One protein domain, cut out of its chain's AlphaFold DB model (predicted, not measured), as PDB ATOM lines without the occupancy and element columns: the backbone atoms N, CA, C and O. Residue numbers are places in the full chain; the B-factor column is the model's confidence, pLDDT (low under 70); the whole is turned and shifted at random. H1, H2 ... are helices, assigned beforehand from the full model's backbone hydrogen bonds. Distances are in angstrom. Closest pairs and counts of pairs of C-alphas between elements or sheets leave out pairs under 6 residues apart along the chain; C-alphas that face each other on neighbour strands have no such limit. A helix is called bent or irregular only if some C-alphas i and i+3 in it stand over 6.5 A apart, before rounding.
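What this domain is: This is residues 2 to 32 and 73 to 136 of the 136 residues of an uncharacterized protein of Stagonospora sp. SRC1lsM3a (UniProt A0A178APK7). Two long helices, H2 and H5, form two sides with a gap between them, and the shorter helix H3 lies in one part of that gap, packing on the first turns of H2 and on the later turns of H5. From H3 the chain folds back through residues 88 to 100 to tiny H4 near the other end of the gap, while H1 makes a corner with the beginning of H2. The printed part has 95 residues with five named helices in the order H1, H2, H3, H4, H5 and no named strand, and its class is all helix. It is only just compact, close to loose, with a radius of gyration of the C-alphas of 14.9 A, and its C-alphas span 45 by 31 by 18 A.

Where its parts are: Find C-alpha 2 at (-44.962, -4.416, -4.129), where H1 begins; it holds residues 2 to 8. H2, residues 12 to 32, runs 30.8 A from first to last C-alpha and ends at C-alpha 32, at (-58.377, -35.635, 4.641). After the cut, look for H3 at residues 73 to 87, 22.4 A long. H4 is residues 101 to 105, neither bent nor irregular, but only just: C-alphas 101 and 104 are 6.1 A apart. H5, the longest helix, runs 37.9 A through residues 109 to 135, ending at C-alpha 135, at (-25.004, -19.788, -24.322); it too is only just neither bent nor irregular, with C-alphas 110 and 113 at 6.1 A.

How they stand to each other: Begin at H1, which is close to H2 but not clearly touching: their closest C-alphas, of Leu 6 and Leu 12, are 6.7 A apart, at a steep tilt of 56 degrees, opposite ways. H2 touches H3 with residues 12 to 18 alone; look at Leu 15 and Tyr 79, the closest C-alphas at 6.4 A. These two helices run opposite ways at a shallow tilt of 24 degrees. H3 touches residues 120 to 130 of H5, closest at the C-alphas of Val 81 and Thr 127, 6.0 A apart. They run the same way at a shallow tilt of 33 degrees, only just short of steep. H2 and H5 are apart. H4 is close to H2 but not clearly touching, the closest C-alphas being those of Val 25 and Val 104 at 7.8 A. H4 and H5 only just touch, and only at the corner by their link, with 3 pairs of C-alphas within 8 A; the closest are those of His 103 and Arg 112, 6.7 A apart. Every O i to N i+4 pair is within hydrogen-bond range in H1 and H2, against 10 of 11 in H3, 21 of 23 in H5 and 0 of 1 in H4, where 0 of 2 O i to N i+3 pairs are within range.

The domain as a whole: The two C-alphas farthest apart are those of Arg 32 and Phe 136, 49.3 A. Residues 33 to 72 are not printed, and C-alphas 32 and 73 are 22.8 A apart across the cut. Of the links that are printed whole, H3 to H4 is long. Residues 105 to 110 stand free. The mean pLDDT of the printed part is 80.6; look for values under 70 at residues 2 to 7, 92 to 106 and 136.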
ATOM      1  N   ALA A   2     -45.003  -3.036  -3.603       55.94
ATOM      2  CA  ALA A   2     -44.962  -4.416  -4.129       55.94
ATOM      3  C   ALA A   2     -45.570  -4.564  -5.543       55.94
ATOM      4  O   ALA A   2     -44.987  -5.215  -6.405       55.94
ATOM      5  N   THR A   3     -46.691  -3.890  -5.823       57.94
ATOM      6  CA  THR A   3     -47.386  -3.945  -7.126       57.94
ATOM      7  C   THR A   3     -46.524  -3.430  -8.286       57.94
ATOM      8  O   THR A   3     -46.513  -4.014  -9.364       57.94
ATOM      9  N   THR A   4     -45.739  -2.376  -8.051       59.25
ATOM     10  CA  THR A   4     -44.774  -1.807  -9.007       59.25
ATOM     11  C   THR A   4     -43.560  -2.711  -9.235       59.25
ATOM     12  O   THR A   4     -43.046  -2.772 -10.348       59.25
ATOM     13  N   LEU A   5     -43.120  -3.456  -8.215       62.09
ATOM     14  CA  LEU A   5     -42.022  -4.421  -8.342       62.09
ATOM     15  C   LEU A   5     -42.449  -5.643  -9.177       62.09
ATOM     16  O   LEU A   5     -41.727  -6.077 -10.071       62.09
ATOM     17  N   LEU A   6     -43.666  -6.144  -8.931       62.38
ATOM     18  CA  LEU A   6     -44.275  -7.243  -9.687       62.38
ATOM     19  C   LEU A   6     -44.556  -6.863 -11.146       62.38
ATOM     20  O   LEU A   6     -44.390  -7.698 -12.033       62.38
ATOM     21  N   ALA A   7     -44.918  -5.604 -11.414       66.38
ATOM     22  CA  ALA A   7     -45.084  -5.099 -12.777       66.38
ATOM     23  C   ALA A   7     -43.781  -5.170 -13.597       66.38
ATOM     24  O   ALA A   7     -43.825  -5.430 -14.800       66.38
ATOM     25  N   ASN A   8     -42.625  -4.990 -12.948       74.00
ATOM     26  CA  ASN A   8     -41.314  -5.035 -13.600       74.00
ATOM     27  C   ASN A   8     -40.721  -6.448 -13.704       74.00
ATOM     28  O   ASN A   8     -39.876  -6.682 -14.565       74.00
ATOM     29  N   LYS A   9     -41.179  -7.395 -12.876       82.38
ATOM     30  CA  LYS A   9     -40.763  -8.807 -12.905       82.38
ATOM     31  C   LYS A   9     -41.992  -9.731 -12.917       82.38
ATOM     32  O   LYS A   9     -42.300 -10.370 -11.908       82.38
ATOM     33  N   PRO A  10     -42.701  -9.837 -14.061       81.25
ATOM     34  CA  PRO A  10     -43.982 -10.551 -14.150       81.25
ATOM     35  C   PRO A  10     -43.869 -12.053 -13.848       81.25
ATOM     36  O   PRO A  10     -44.853 -12.699 -13.497       81.25
ATOM     37  N   LEU A  11     -42.659 -12.600 -13.944       82.94
ATOM     38  CA  LEU A  11     -42.328 -13.992 -13.672       82.94
ATOM     39  C   LEU A  11     -42.371 -14.361 -12.174       82.94
ATOM     40  O   LEU A  11     -42.533 -15.536 -11.845       82.94
ATOM     41  N   LEU A  12     -42.315 -13.383 -11.260       84.12
ATOM     42  CA  LEU A  12     -42.372 -13.634  -9.811       84.12
ATOM     43  C   LEU A  12     -43.780 -13.981  -9.300       84.12
ATOM     44  O   LEU A  12     -43.917 -14.691  -8.306       84.12
ATOM     45  N   GLY A  13     -44.837 -13.524  -9.978       83.12
ATOM     46  CA  GLY A  13     -46.219 -13.857  -9.608       83.12
ATOM     47  C   GLY A  13     -46.506 -15.368  -9.662       83.12
ATOM     48  O   GLY A  13     -46.936 -15.940  -8.660       83.12
ATOM     49  N   PRO A  14     -46.222 -16.044 -10.790       81.31
ATOM     50  CA  PRO A  14     -46.355 -17.497 -10.916       81.31
ATOM     51  C   PRO A  14     -45.551 -18.310  -9.893       81.31
ATOM     52  O   PRO A  14     -46.033 -19.345  -9.443       81.31
ATOM     53  N   LEU A  15     -44.356 -17.842  -9.507       85.62
ATOM     54  CA  LEU A  15     -43.529 -18.448  -8.454       85.62
ATOM     55  C   LEU A  15     -44.296 -18.532  -7.128       85.62
ATOM     56  O   LEU A  15     -44.427 -19.607  -6.543       85.62
ATOM     57  N   VAL A  16     -44.856 -17.403  -6.686       85.56
ATOM     58  CA  VAL A  16     -45.648 -17.341  -5.450       85.56
ATOM     59  C   VAL A  16     -46.926 -18.164  -5.585       85.56
ATOM     60  O   VAL A  16     -47.253 -18.926  -4.679       85.56
ATOM     61  N   GLY A  17     -47.618 -18.063  -6.723       84.50
ATOM     62  CA  GLY A  17     -48.849 -18.814  -6.975       84.50
ATOM     63  C   GLY A  17     -48.652 -20.328  -6.879       84.50
ATOM     64  O   GLY A  17     -49.456 -21.015  -6.248       84.50
ATOM     65  N   LEU A  18     -47.558 -20.848  -7.439       84.94
ATOM     66  CA  LEU A  18     -47.229 -22.270  -7.370       84.94
ATOM     67  C   LEU A  18     -46.878 -22.707  -5.944       84.94
ATOM     68  O   LEU A  18     -47.329 -23.760  -5.500       84.94
ATOM     69  N   ASN A  19     -46.158 -21.873  -5.193       88.81
ATOM     70  CA  ASN A  19     -45.813 -22.189  -3.810       88.81
ATOM     71  C   ASN A  19     -47.041 -22.168  -2.886       88.81
ATOM     72  O   ASN A  19     -47.228 -23.065  -2.065       88.81
ATOM     73  N   MET A  20     -47.931 -21.186  -3.064       90.06
ATOM     74  CA  MET A  20     -49.222 -21.152  -2.370       90.06
ATOM     75  C   MET A  20     -50.063 -22.387  -2.698       90.06
ATOM     76  O   MET A  20     -50.711 -22.949  -1.814       90.06
ATOM     77  N   TRP A  21     -50.030 -22.840  -3.953       87.25
ATOM     78  CA  TRP A  21     -50.708 -24.066  -4.351       87.25
ATOM     79  C   TRP A  21     -50.126 -25.311  -3.663       87.25
ATOM     80  O   TRP A  21     -50.893 -26.159  -3.205       87.25
ATOM     81  N   THR A  22     -48.802 -25.404  -3.509       89.19
ATOM     82  CA  THR A  22     -48.153 -26.486  -2.747       89.19
ATOM     83  C   THR A  22     -48.695 -26.582  -1.325       89.19
ATOM     84  O   THR A  22     -49.149 -27.657  -0.923       89.19
ATOM     85  N   PHE A  23     -48.762 -25.460  -0.605       93.12
ATOM     86  CA  PHE A  23     -49.348 -25.429   0.737       93.12
ATOM     87  C   PHE A  23     -50.838 -25.783   0.744       93.12
ATOM     88  O   PHE A  23     -51.310 -26.465   1.654       93.12
ATOM     89  N   ALA A  24     -51.597 -25.373  -0.275       91.69
ATOM     90  CA  ALA A  24     -53.010 -25.730  -0.382       91.69
ATOM     91  C   ALA A  24     -53.214 -27.252  -0.527       91.69
ATOM     92  O   ALA A  24     -54.094 -27.827   0.124       91.69
ATOM     93  N   VAL A  25     -52.392 -27.921  -1.346       90.88
ATOM     94  CA  VAL A  25     -52.429 -29.387  -1.505       90.88
ATOM     95  C   VAL A  25     -51.972 -30.090  -0.232       90.88
ATOM     96  O   VAL A  25     -52.619 -31.053   0.184       90.88
ATOM     97  N   GLU A  26     -50.903 -29.609   0.400       93.75
ATOM     98  CA  GLU A  26     -50.394 -30.140   1.667       93.75
ATOM     99  C   GLU A  26     -51.456 -30.077   2.770       93.75
ATOM    100  O   GLU A  26     -51.779 -31.078   3.419       93.75
ATOM    101  N   PHE A  27     -52.077 -28.910   2.934       95.56
ATOM    102  CA  PHE A  27     -53.162 -28.720   3.883       95.56
ATOM    103  C   PHE A  27     -54.306 -29.703   3.613       95.56
ATOM    104  O   PHE A  27     -54.811 -30.361   4.527       95.56
ATOM    105  N   LEU A  28     -54.704 -29.853   2.349       94.25
ATOM    106  CA  LEU A  28     -55.786 -30.753   1.972       94.25
ATOM    107  C   LEU A  28     -55.440 -32.232   2.188       94.25
ATOM    108  O   LEU A  28     -56.311 -33.010   2.596       94.25
ATOM    109  N   LEU A  29     -54.187 -32.616   1.939       94.69
ATOM    110  CA  LEU A  29     -53.647 -33.933   2.254       94.69
ATOM    111  C   LEU A  29     -53.861 -34.251   3.731       94.69
ATOM    112  O   LEU A  29     -54.532 -35.240   4.044       94.69
ATOM    113  N   TYR A  30     -53.348 -33.416   4.632       95.88
ATOM    114  CA  TYR A  30     -53.451 -33.671   6.067       95.88
ATOM    115  C   TYR A  30     -54.893 -33.580   6.565       95.88
ATOM    116  O   TYR A  30     -55.342 -34.465   7.299       95.88
ATOM    117  N   LYS A  31     -55.668 -32.604   6.078       96.75
ATOM    118  CA  LYS A  31     -57.092 -32.454   6.413       96.75
ATOM    119  C   LYS A  31     -57.896 -33.723   6.127       96.75
ATOM    120  O   LYS A  31     -58.748 -34.096   6.930       96.75
ATOM    121  N   ARG A  32     -57.655 -34.396   4.995       95.00
ATOM    122  CA  ARG A  32     -58.377 -35.635   4.641       95.00
ATOM    123  C   ARG A  32     -57.762 -36.875   5.285       95.00
ATOM    124  O   ARG A  32     -58.492 -37.764   5.721       95.00
ATOM    125  N   GLU A  73     -41.791 -32.374  -8.618       86.19
ATOM    126  CA  GLU A  73     -40.910 -32.787  -9.722       86.19
ATOM    127  C   GLU A  73     -40.773 -31.691 -10.796       86.19
ATOM    128  O   GLU A  73     -39.674 -31.201 -11.057       86.19
ATOM    129  N   GLN A  74     -41.887 -31.243 -11.387       83.75
ATOM    130  CA  GLN A  74     -41.866 -30.166 -12.391       83.75
ATOM    131  C   GLN A  74     -41.728 -28.760 -11.791       83.75
ATOM    132  O   GLN A  74     -40.966 -27.959 -12.338       83.75
ATOM    133  N   PRO A  75     -42.404 -28.417 -10.676       86.44
ATOM    134  CA  PRO A  75     -42.267 -27.105 -10.050       86.44
ATOM    135  C   PRO A  75     -40.848 -26.716  -9.671       86.44
ATOM    136  O   PRO A  75     -40.495 -25.553  -9.824       86.44
ATOM    137  N   THR A  76     -40.008 -27.665  -9.255       91.06
ATOM    138  CA  THR A  76     -38.604 -27.362  -8.939       91.06
ATOM    139  C   THR A  76     -37.841 -26.878 -10.176       91.06
ATOM    140  O   THR A  76     -37.139 -25.869 -10.118       91.06
ATOM    141  N   GLN A  77     -38.036 -27.538 -11.320       90.88
ATOM    142  CA  GLN A  77     -37.454 -27.104 -12.594       90.88
ATOM    143  C   GLN A  77     -38.011 -25.740 -13.027       90.88
ATOM    144  O   GLN A  77     -37.257 -24.856 -13.433       90.88
ATOM    145  N   PHE A  78     -39.327 -25.547 -12.892       89.25
ATOM    146  CA  PHE A  78     -39.984 -24.273 -13.182       89.25
ATOM    147  C   PHE A  78     -39.416 -23.129 -12.336       89.25
ATOM    148  O   PHE A  78     -39.081 -22.082 -12.887       89.25
ATOM    149  N   TYR A  79     -39.248 -23.326 -11.026       91.12
ATOM    150  CA  TYR A  79     -38.667 -22.321 -10.139       91.12
ATOM    151  C   TYR A  79     -37.274 -21.894 -10.595       91.12
ATOM    152  O   TYR A  79     -37.026 -20.694 -10.707       91.12
ATOM    153  N   ALA A  80     -36.400 -22.849 -10.920       93.38
ATOM    154  CA  ALA A  80     -35.050 -22.549 -11.389       93.38
ATOM    155  C   ALA A  80     -35.062 -21.702 -12.675       93.38
ATOM    156  O   ALA A  80     -34.424 -20.650 -12.738       93.38
ATOM    157  N   VAL A  81     -35.834 -22.124 -13.679       92.00
ATOM    158  CA  VAL A  81     -35.880 -21.461 -14.992       92.00
ATOM    159  C   VAL A  81     -36.500 -20.069 -14.893       92.00
ATOM    160  O   VAL A  81     -35.973 -19.110 -15.454       92.00
ATOM    161  N   VAL A  82     -37.605 -19.930 -14.161       89.38
ATOM    162  CA  VAL A  82     -38.334 -18.663 -14.032       89.38
ATOM    163  C   VAL A  82     -37.550 -17.645 -13.207       89.38
ATOM    164  O   VAL A  82     -37.526 -16.472 -13.579       89.38
ATOM    165  N   LEU A  83     -36.867 -18.070 -12.139       91.69
ATOM    166  CA  LEU A  83     -35.966 -17.193 -11.387       91.69
ATOM    167  C   LEU A  83     -34.812 -16.709 -12.268       91.69
ATOM    168  O   LEU A  83     -34.570 -15.506 -12.323       91.69
ATOM    169  N   ALA A  84     -34.156 -17.606 -13.010       93.12
ATOM    170  CA  ALA A  84     -33.065 -17.237 -13.909       93.12
ATOM    171  C   ALA A  84     -33.520 -16.259 -15.008       93.12
ATOM    172  O   ALA A  84     -32.913 -15.206 -15.190       93.12
ATOM    173  N   LEU A  85     -34.646 -16.533 -15.676       90.25
ATOM    174  CA  LEU A  85     -35.235 -15.610 -16.653       90.25
ATOM    175  C   LEU A  85     -35.606 -14.259 -16.020       90.25
ATOM    176  O   LEU A  85     -35.444 -13.213 -16.646       90.25
ATOM    177  N   SER A  86     -36.076 -14.259 -14.770       89.19
ATOM    178  CA  SER A  86     -36.398 -13.024 -14.054       89.19
ATOM    179  C   SER A  86     -35.157 -12.211 -13.666       89.19
ATOM    180  O   SER A  86     -35.269 -10.985 -13.555       89.19
ATOM    181  N   LEU A  87     -34.012 -12.861 -13.434       90.50
ATOM    182  CA  LEU A  87     -32.716 -12.207 -13.219       90.50
ATOM    183  C   LEU A  87     -32.174 -11.593 -14.516       90.50
ATOM    184  O   LEU A  87     -31.585 -10.522 -14.465       90.50
ATOM    185  N   LEU A  88     -32.460 -12.208 -15.666       90.12
ATOM    186  CA  LEU A  88     -32.153 -11.676 -17.003       90.12
ATOM    187  C   LEU A  88     -33.169 -10.622 -17.498       90.12
ATOM    188  O   LEU A  88     -33.213 -10.315 -18.687       90.12
ATOM    189  N   ASP A  89     -34.030 -10.110 -16.611       87.56
ATOM    190  CA  ASP A  89     -35.080  -9.120 -16.900       87.56
ATOM    191  C   ASP A  89     -36.029  -9.489 -18.056       87.56
ATOM    192  O   ASP A  89     -36.633  -8.631 -18.711       87.56
ATOM    193  N   VAL A  90     -36.256 -10.787 -18.269       85.81
ATOM    194  CA  VAL A  90     -37.249 -11.268 -19.234       85.81
ATOM    195  C   VAL A  90     -38.654 -10.920 -18.743       85.81
ATOM    196  O   VAL A  90     -39.140 -11.430 -17.735       85.81
ATOM    197  N   ARG A  91     -39.359 -10.083 -19.511       78.38
ATOM    198  CA  ARG A  91     -40.726  -9.619 -19.199       78.38
ATOM    199  C   ARG A  91     -41.832 -10.439 -19.867       78.38
ATOM    200  O   ARG A  91     -42.963  -9.973 -20.005       78.38
ATOM    201  N   SER A  92     -41.515 -11.653 -20.313       68.06
ATOM    202  CA  SER A  92     -42.482 -12.527 -20.978       68.06
ATOM    203  C   SER A  92     -43.668 -12.822 -20.056       68.06
ATOM    204  O   SER A  92     -43.501 -13.343 -18.958       68.06
ATOM    205  N   LYS A  93     -44.883 -12.531 -20.533       61.91
ATOM    206  CA  LYS A  93     -46.142 -12.921 -19.876       61.91
ATOM    207  C   LYS A  93     -46.564 -14.353 -20.220       61.91
ATOM    208  O   LYS A  93     -47.681 -14.743 -19.891       61.91
ATOM    209  N   ARG A  94     -45.721 -15.143 -20.909       59.34
ATOM    210  CA  ARG A  94     -45.974 -16.578 -21.141       59.34
ATOM    211  C   ARG A  94     -45.793 -17.331 -19.829       59.34
ATOM    212  O   ARG A  94     -44.811 -18.027 -19.617       59.34
ATOM    213  N   THR A  95     -46.733 -17.148 -18.922       54.31
ATOM    214  CA  THR A  95     -46.738 -17.799 -17.624       54.31
ATOM    215  C   THR A  95     -47.871 -18.797 -17.645       54.31
ATOM    216  O   THR A  95     -49.044 -18.441 -17.543       54.31
ATOM    217  N   VAL A  96     -47.506 -20.055 -17.864       54.09
ATOM    218  CA  VAL A  96     -48.436 -21.178 -17.887       54.09
ATOM    219  C   VAL A  96     -48.823 -21.479 -16.448       54.09
ATOM    220  O   VAL A  96     -48.174 -22.258 -15.761       54.09
ATOM    221  N   VAL A  97     -49.864 -20.804 -15.970       52.72
ATOM    222  CA  VAL A  97     -50.470 -21.072 -14.664       52.72
ATOM    223  C   VAL A  97     -51.856 -21.634 -14.902       52.72
ATOM    224  O   VAL A  97     -52.848 -20.942 -14.737       52.72
ATOM    225  N   LEU A  98     -51.924 -22.892 -15.327       49.97
ATOM    226  CA  LEU A  98     -53.124 -23.719 -15.202       49.97
ATOM    227  C   LEU A  98     -52.690 -25.187 -15.138       49.97
ATOM    228  O   LEU A  98     -52.899 -25.977 -16.056       49.97
ATOM    229  N   HIS A  99     -52.069 -25.567 -14.025       53.97
ATOM    230  CA  HIS A  99     -51.919 -26.976 -13.699       53.97
ATOM    231  C   HIS A  99     -52.179 -27.194 -12.221       53.97
ATOM    232  O   HIS A  99     -51.388 -26.722 -11.411       53.97
ATOM    233  N   SER A 100     -53.299 -27.870 -11.906       52.41
ATOM    234  CA  SER A 100     -53.489 -28.692 -10.689       52.41
ATOM    235  C   SER A 100     -54.945 -28.902 -10.248       52.41
ATOM    236  O   SER A 100     -55.216 -29.892  -9.563       52.41
ATOM    237  N   LEU A 101     -55.897 -28.042 -10.641       52.75
ATOM    238  CA  LEU A 101     -57.273 -28.123 -10.117       52.75
ATOM    239  C   LEU A 101     -57.953 -29.471 -10.433       52.75
ATOM    240  O   LEU A 101     -58.748 -29.988  -9.642       52.75
ATOM    241  N   SER A 102     -57.604 -30.071 -11.578       53.00
ATOM    242  CA  SER A 102     -58.175 -31.343 -12.028       53.00
ATOM    243  C   SER A 102     -57.686 -32.538 -11.206       53.00
ATOM    244  O   SER A 102     -58.471 -33.453 -10.962       53.00
ATOM    245  N   HIS A 103     -56.437 -32.531 -10.726       59.31
ATOM    246  CA  HIS A 103     -55.796 -33.714 -10.137       59.31
ATOM    247  C   HIS A 103     -56.277 -34.012  -8.711       59.31
ATOM    248  O   HIS A 103     -56.369 -35.166  -8.300       59.31
ATOM    249  N   VAL A 104     -56.608 -32.969  -7.950       60.50
ATOM    250  CA  VAL A 104     -57.056 -33.088  -6.553       60.50
ATOM    251  C   VAL A 104     -58.561 -33.396  -6.451       60.50
ATOM    252  O   VAL A 104     -59.036 -33.909  -5.430       60.50
ATOM    253  N   SER A 105     -59.296 -33.118  -7.532       62.06
ATOM    254  CA  SER A 105     -60.754 -33.251  -7.628       62.06
ATOM    255  C   SER A 105     -61.183 -34.505  -8.394       62.06
ATOM    256  O   SER A 105     -62.182 -35.125  -8.040       62.06
ATOM    257  N   THR A 106     -60.433 -34.908  -9.428       65.00
ATOM    258  CA  THR A 106     -60.770 -36.048 -10.293       65.00
ATOM    259  C   THR A 106     -59.523 -36.798 -10.766       65.00
ATOM    260  O   THR A 106     -58.690 -36.259 -11.491       65.00
ATOM    261  N   ASN A 107     -59.411 -38.091 -10.455       73.50
ATOM    262  CA  ASN A 107     -58.322 -38.929 -10.970       73.50
ATOM    263  C   ASN A 107     -58.666 -39.536 -12.345       73.50
ATOM    264  O   ASN A 107     -58.849 -40.747 -12.465       73.50
ATOM    265  N   ARG A 108     -58.804 -38.704 -13.390       81.56
ATOM    266  CA  ARG A 108     -59.092 -39.159 -14.769       81.56
ATOM    267  C   ARG A 108     -57.838 -39.082 -15.660       81.56
ATOM    268  O   ARG A 108     -57.496 -37.987 -16.110       81.56
ATOM    269  N   PRO A 109     -57.176 -40.219 -15.981       80.38
ATOM    270  CA  PRO A 109     -55.968 -40.272 -16.816       80.38
ATOM    271  C   PRO A 109     -56.057 -39.501 -18.136       80.38
ATOM    272  O   PRO A 109     -55.146 -38.747 -18.467       80.38
ATOM    273  N   LYS A 110     -57.196 -39.627 -18.827       83.06
ATOM    274  CA  LYS A 110     -57.464 -38.988 -20.125       83.06
ATOM    275  C   LYS A 110     -57.383 -37.456 -20.087       83.06
ATOM    276  O   LYS A 110     -57.138 -36.849 -21.117       83.06
ATOM    277  N   ILE A 111     -57.583 -36.845 -18.918       80.50
ATOM    278  CA  ILE A 111     -57.498 -35.390 -18.733       80.50
ATOM    279  C   ILE A 111     -56.132 -35.010 -18.158       80.50
ATOM    280  O   ILE A 111     -55.501 -34.083 -18.649       80.50
ATOM    281  N   ARG A 112     -55.638 -35.721 -17.134       78.88
ATOM    282  CA  ARG A 112     -54.374 -35.343 -16.471       78.88
ATOM    283  C   ARG A 112     -53.159 -35.446 -17.396       78.88
ATOM    284  O   ARG A 112     -52.273 -34.610 -17.297       78.88
ATOM    285  N   PHE A 113     -53.124 -36.436 -18.292       82.19
ATOM    286  CA  PHE A 113     -51.952 -36.664 -19.137       82.19
ATOM    287  C   PHE A 113     -51.732 -35.556 -20.185       82.19
ATOM    288  O   PHE A 113     -50.636 -34.999 -20.197       82.19
ATOM    289  N   PRO A 114     -52.729 -35.145 -20.999       84.19
ATOM    290  CA  PRO A 114     -52.542 -34.032 -21.934       84.19
ATOM    291  C   PRO A 114     -52.162 -32.722 -21.245       84.19
ATOM    292  O   PRO A 114     -51.310 -31.989 -21.737       84.19
ATOM    293  N   VAL A 115     -52.757 -32.432 -20.083       79.44
ATOM    294  CA  VAL A 115     -52.457 -31.192 -19.356       79.44
ATOM    295  C   VAL A 115     -51.036 -31.243 -18.766       79.44
ATOM    296  O   VAL A 115     -50.336 -30.232 -18.786       79.44
ATOM    297  N   PHE A 116     -50.573 -32.411 -18.298       81.69
ATOM    298  CA  PHE A 116     -49.174 -32.611 -17.900       81.69
ATOM    299  C   PHE A 116     -48.235 -32.395 -19.092       81.69
ATOM    300  O   PHE A 116     -47.322 -31.583 -19.004       81.69
ATOM    301  N   ALA A 117     -48.500 -33.040 -20.231       85.94
ATOM    302  CA  ALA A 117     -47.677 -32.917 -21.435       85.94
ATOM    303  C   ALA A 117     -47.588 -31.467 -21.943       85.94
ATOM    304  O   ALA A 117     -46.498 -30.989 -22.257       85.94
ATOM    305  N   ALA A 118     -48.708 -30.740 -21.964       84.12
ATOM    306  CA  ALA A 118     -48.728 -29.325 -22.330       84.12
ATOM    307  C   ALA A 118     -47.888 -28.464 -21.368       84.12
ATOM    308  O   ALA A 118     -47.158 -27.579 -21.812       84.12
ATOM    309  N   SER A 119     -47.943 -28.757 -20.064       80.56
ATOM    310  CA  SER A 119     -47.131 -28.070 -19.049       80.56
ATOM    311  C   SER A 119     -45.638 -28.363 -19.233       80.56
ATOM    312  O   SER A 119     -44.824 -27.440 -19.195       80.56
ATOM    313  N   SER A 120     -45.278 -29.616 -19.533       86.19
ATOM    314  CA  SER A 120     -43.900 -30.016 -19.853       86.19
ATOM    315  C   SER A 120     -43.354 -29.277 -21.074       86.19
ATOM    316  O   SER A 120     -42.234 -28.774 -21.037       86.19
ATOM    317  N   LEU A 121     -44.140 -29.178 -22.151       88.56
ATOM    318  CA  LEU A 121     -43.734 -28.475 -23.373       88.56
ATOM    319  C   LEU A 121     -43.567 -26.971 -23.143       88.56
ATOM    320  O   LEU A 121     -42.636 -26.361 -23.668       88.56
ATOM    321  N   ALA A 122     -44.434 -26.370 -22.329       85.12
ATOM    322  CA  ALA A 122     -44.288 -24.974 -21.944       85.12
ATOM    323  C   ALA A 122     -42.999 -24.724 -21.150       85.12
ATOM    324  O   ALA A 122     -42.266 -23.781 -21.456       85.12
ATOM    325  N   LEU A 123     -42.704 -25.581 -20.166       87.81
ATOM    326  CA  LEU A 123     -41.467 -25.502 -19.395       87.81
ATOM    327  C   LEU A 123     -40.242 -25.704 -20.293       87.81
ATOM    328  O   LEU A 123     -39.300 -24.925 -20.202       87.81
ATOM    329  N   LEU A 124     -40.282 -26.667 -21.219       90.50
ATOM    330  CA  LEU A 124     -39.221 -26.874 -22.205       90.50
ATOM    331  C   LEU A 124     -38.964 -25.610 -23.040       90.50
ATOM    332  O   LEU A 124     -37.810 -25.251 -23.257       90.50
ATOM    333  N   GLY A 125     -40.018 -24.908 -23.464       89.62
ATOM    334  CA  GLY A 125     -39.893 -23.639 -24.185       89.62
ATOM    335  C   GLY A 125     -39.217 -22.535 -23.364       89.62
ATOM    336  O   GLY A 125     -38.350 -21.832 -23.885       89.62
ATOM    337  N   LEU A 126     -39.564 -22.404 -22.078       88.38
ATOM    338  CA  LEU A 126     -38.900 -21.461 -21.166       88.38
ATOM    339  C   LEU A 126     -37.428 -21.833 -20.947       88.38
ATOM    340  O   LEU A 126     -36.561 -20.960 -20.995       88.38
ATOM    341  N   THR A 127     -37.134 -23.120 -20.767       91.75
ATOM    342  CA  THR A 127     -35.764 -23.628 -20.624       91.75
ATOM    343  C   THR A 127     -34.938 -23.365 -21.881       91.75
ATOM    344  O   THR A 127     -33.807 -22.899 -21.783       91.75
ATOM    345  N   ALA A 128     -35.501 -23.602 -23.068       92.06
ATOM    346  CA  ALA A 128     -34.831 -23.330 -24.335       92.06
ATOM    347  C   ALA A 128     -34.551 -21.831 -24.523       92.06
ATOM    348  O   ALA A 128     -33.466 -21.460 -24.968       92.06
ATOM    349  N   GLN A 129     -35.495 -20.962 -24.143       90.19
ATOM    350  CA  GLN A 129     -35.277 -19.515 -24.147       90.19
ATOM    351  C   GLN A 129     -34.126 -19.122 -23.214       90.19
ATOM    352  O   GLN A 129     -33.256 -18.356 -23.621       90.19
ATOM    353  N   LEU A 130     -34.113 -19.648 -21.986       91.00
ATOM    354  CA  LEU A 130     -33.041 -19.389 -21.027       91.00
ATOM    355  C   LEU A 130     -31.683 -19.844 -21.575       91.00
ATOM    356  O   LEU A 130     -30.729 -19.071 -21.557       91.00
ATOM    357  N   GLY A 131     -31.611 -21.064 -22.112       92.19
ATOM    358  CA  GLY A 131     -30.390 -21.598 -22.718       92.19
ATOM    359  C   GLY A 131     -29.895 -20.739 -23.880       92.19
ATOM    360  O   GLY A 131     -28.701 -20.459 -23.967       92.19
ATOM    361  N   LYS A 132     -30.810 -20.239 -24.723       90.75
ATOM    362  CA  LYS A 132     -30.461 -19.316 -25.806       90.75
ATOM    363  C   LYS A 132     -29.820 -18.026 -25.293       90.75
ATOM    364  O   LYS A 132     -28.931 -17.539 -25.958       90.75
ATOM    365  N   MET A 133     -30.267 -17.481 -24.162       88.06
ATOM    366  CA  MET A 133     -29.752 -16.210 -23.625       88.06
ATOM    367  C   MET A 133     -28.423 -16.339 -22.869       88.06
ATOM    368  O   MET A 133     -27.767 -15.330 -22.635       88.06
ATOM    369  N   LEU A 134     -28.074 -17.542 -22.400       89.19
ATOM    370  CA  LEU A 134     -26.854 -17.779 -21.620       89.19
ATOM    371  C   LEU A 134     -25.703 -18.337 -22.461       89.19
ATOM    372  O   LEU A 134     -24.546 -18.102 -22.129       89.19
ATOM    373  N   CYS A 135     -26.011 -19.104 -23.508       84.00
ATOM    374  CA  CYS A 135     -25.004 -19.788 -24.322       84.00
ATOM    375  C   CYS A 135     -24.768 -19.136 -25.694       84.00
ATOM    376  O   CYS A 135     -23.822 -19.526 -26.377       84.00
ATOM    377  N   PHE A 136     -25.620 -18.193 -26.103       55.56
ATOM    378  CA  PHE A 136     -25.555 -17.465 -27.373       55.56
ATOM    379  C   PHE A 136     -25.949 -15.999 -27.158       55.56
ATOM    380  O   PHE A 136     -25.617 -15.186 -28.047       55.56
TER     381      PHE A 136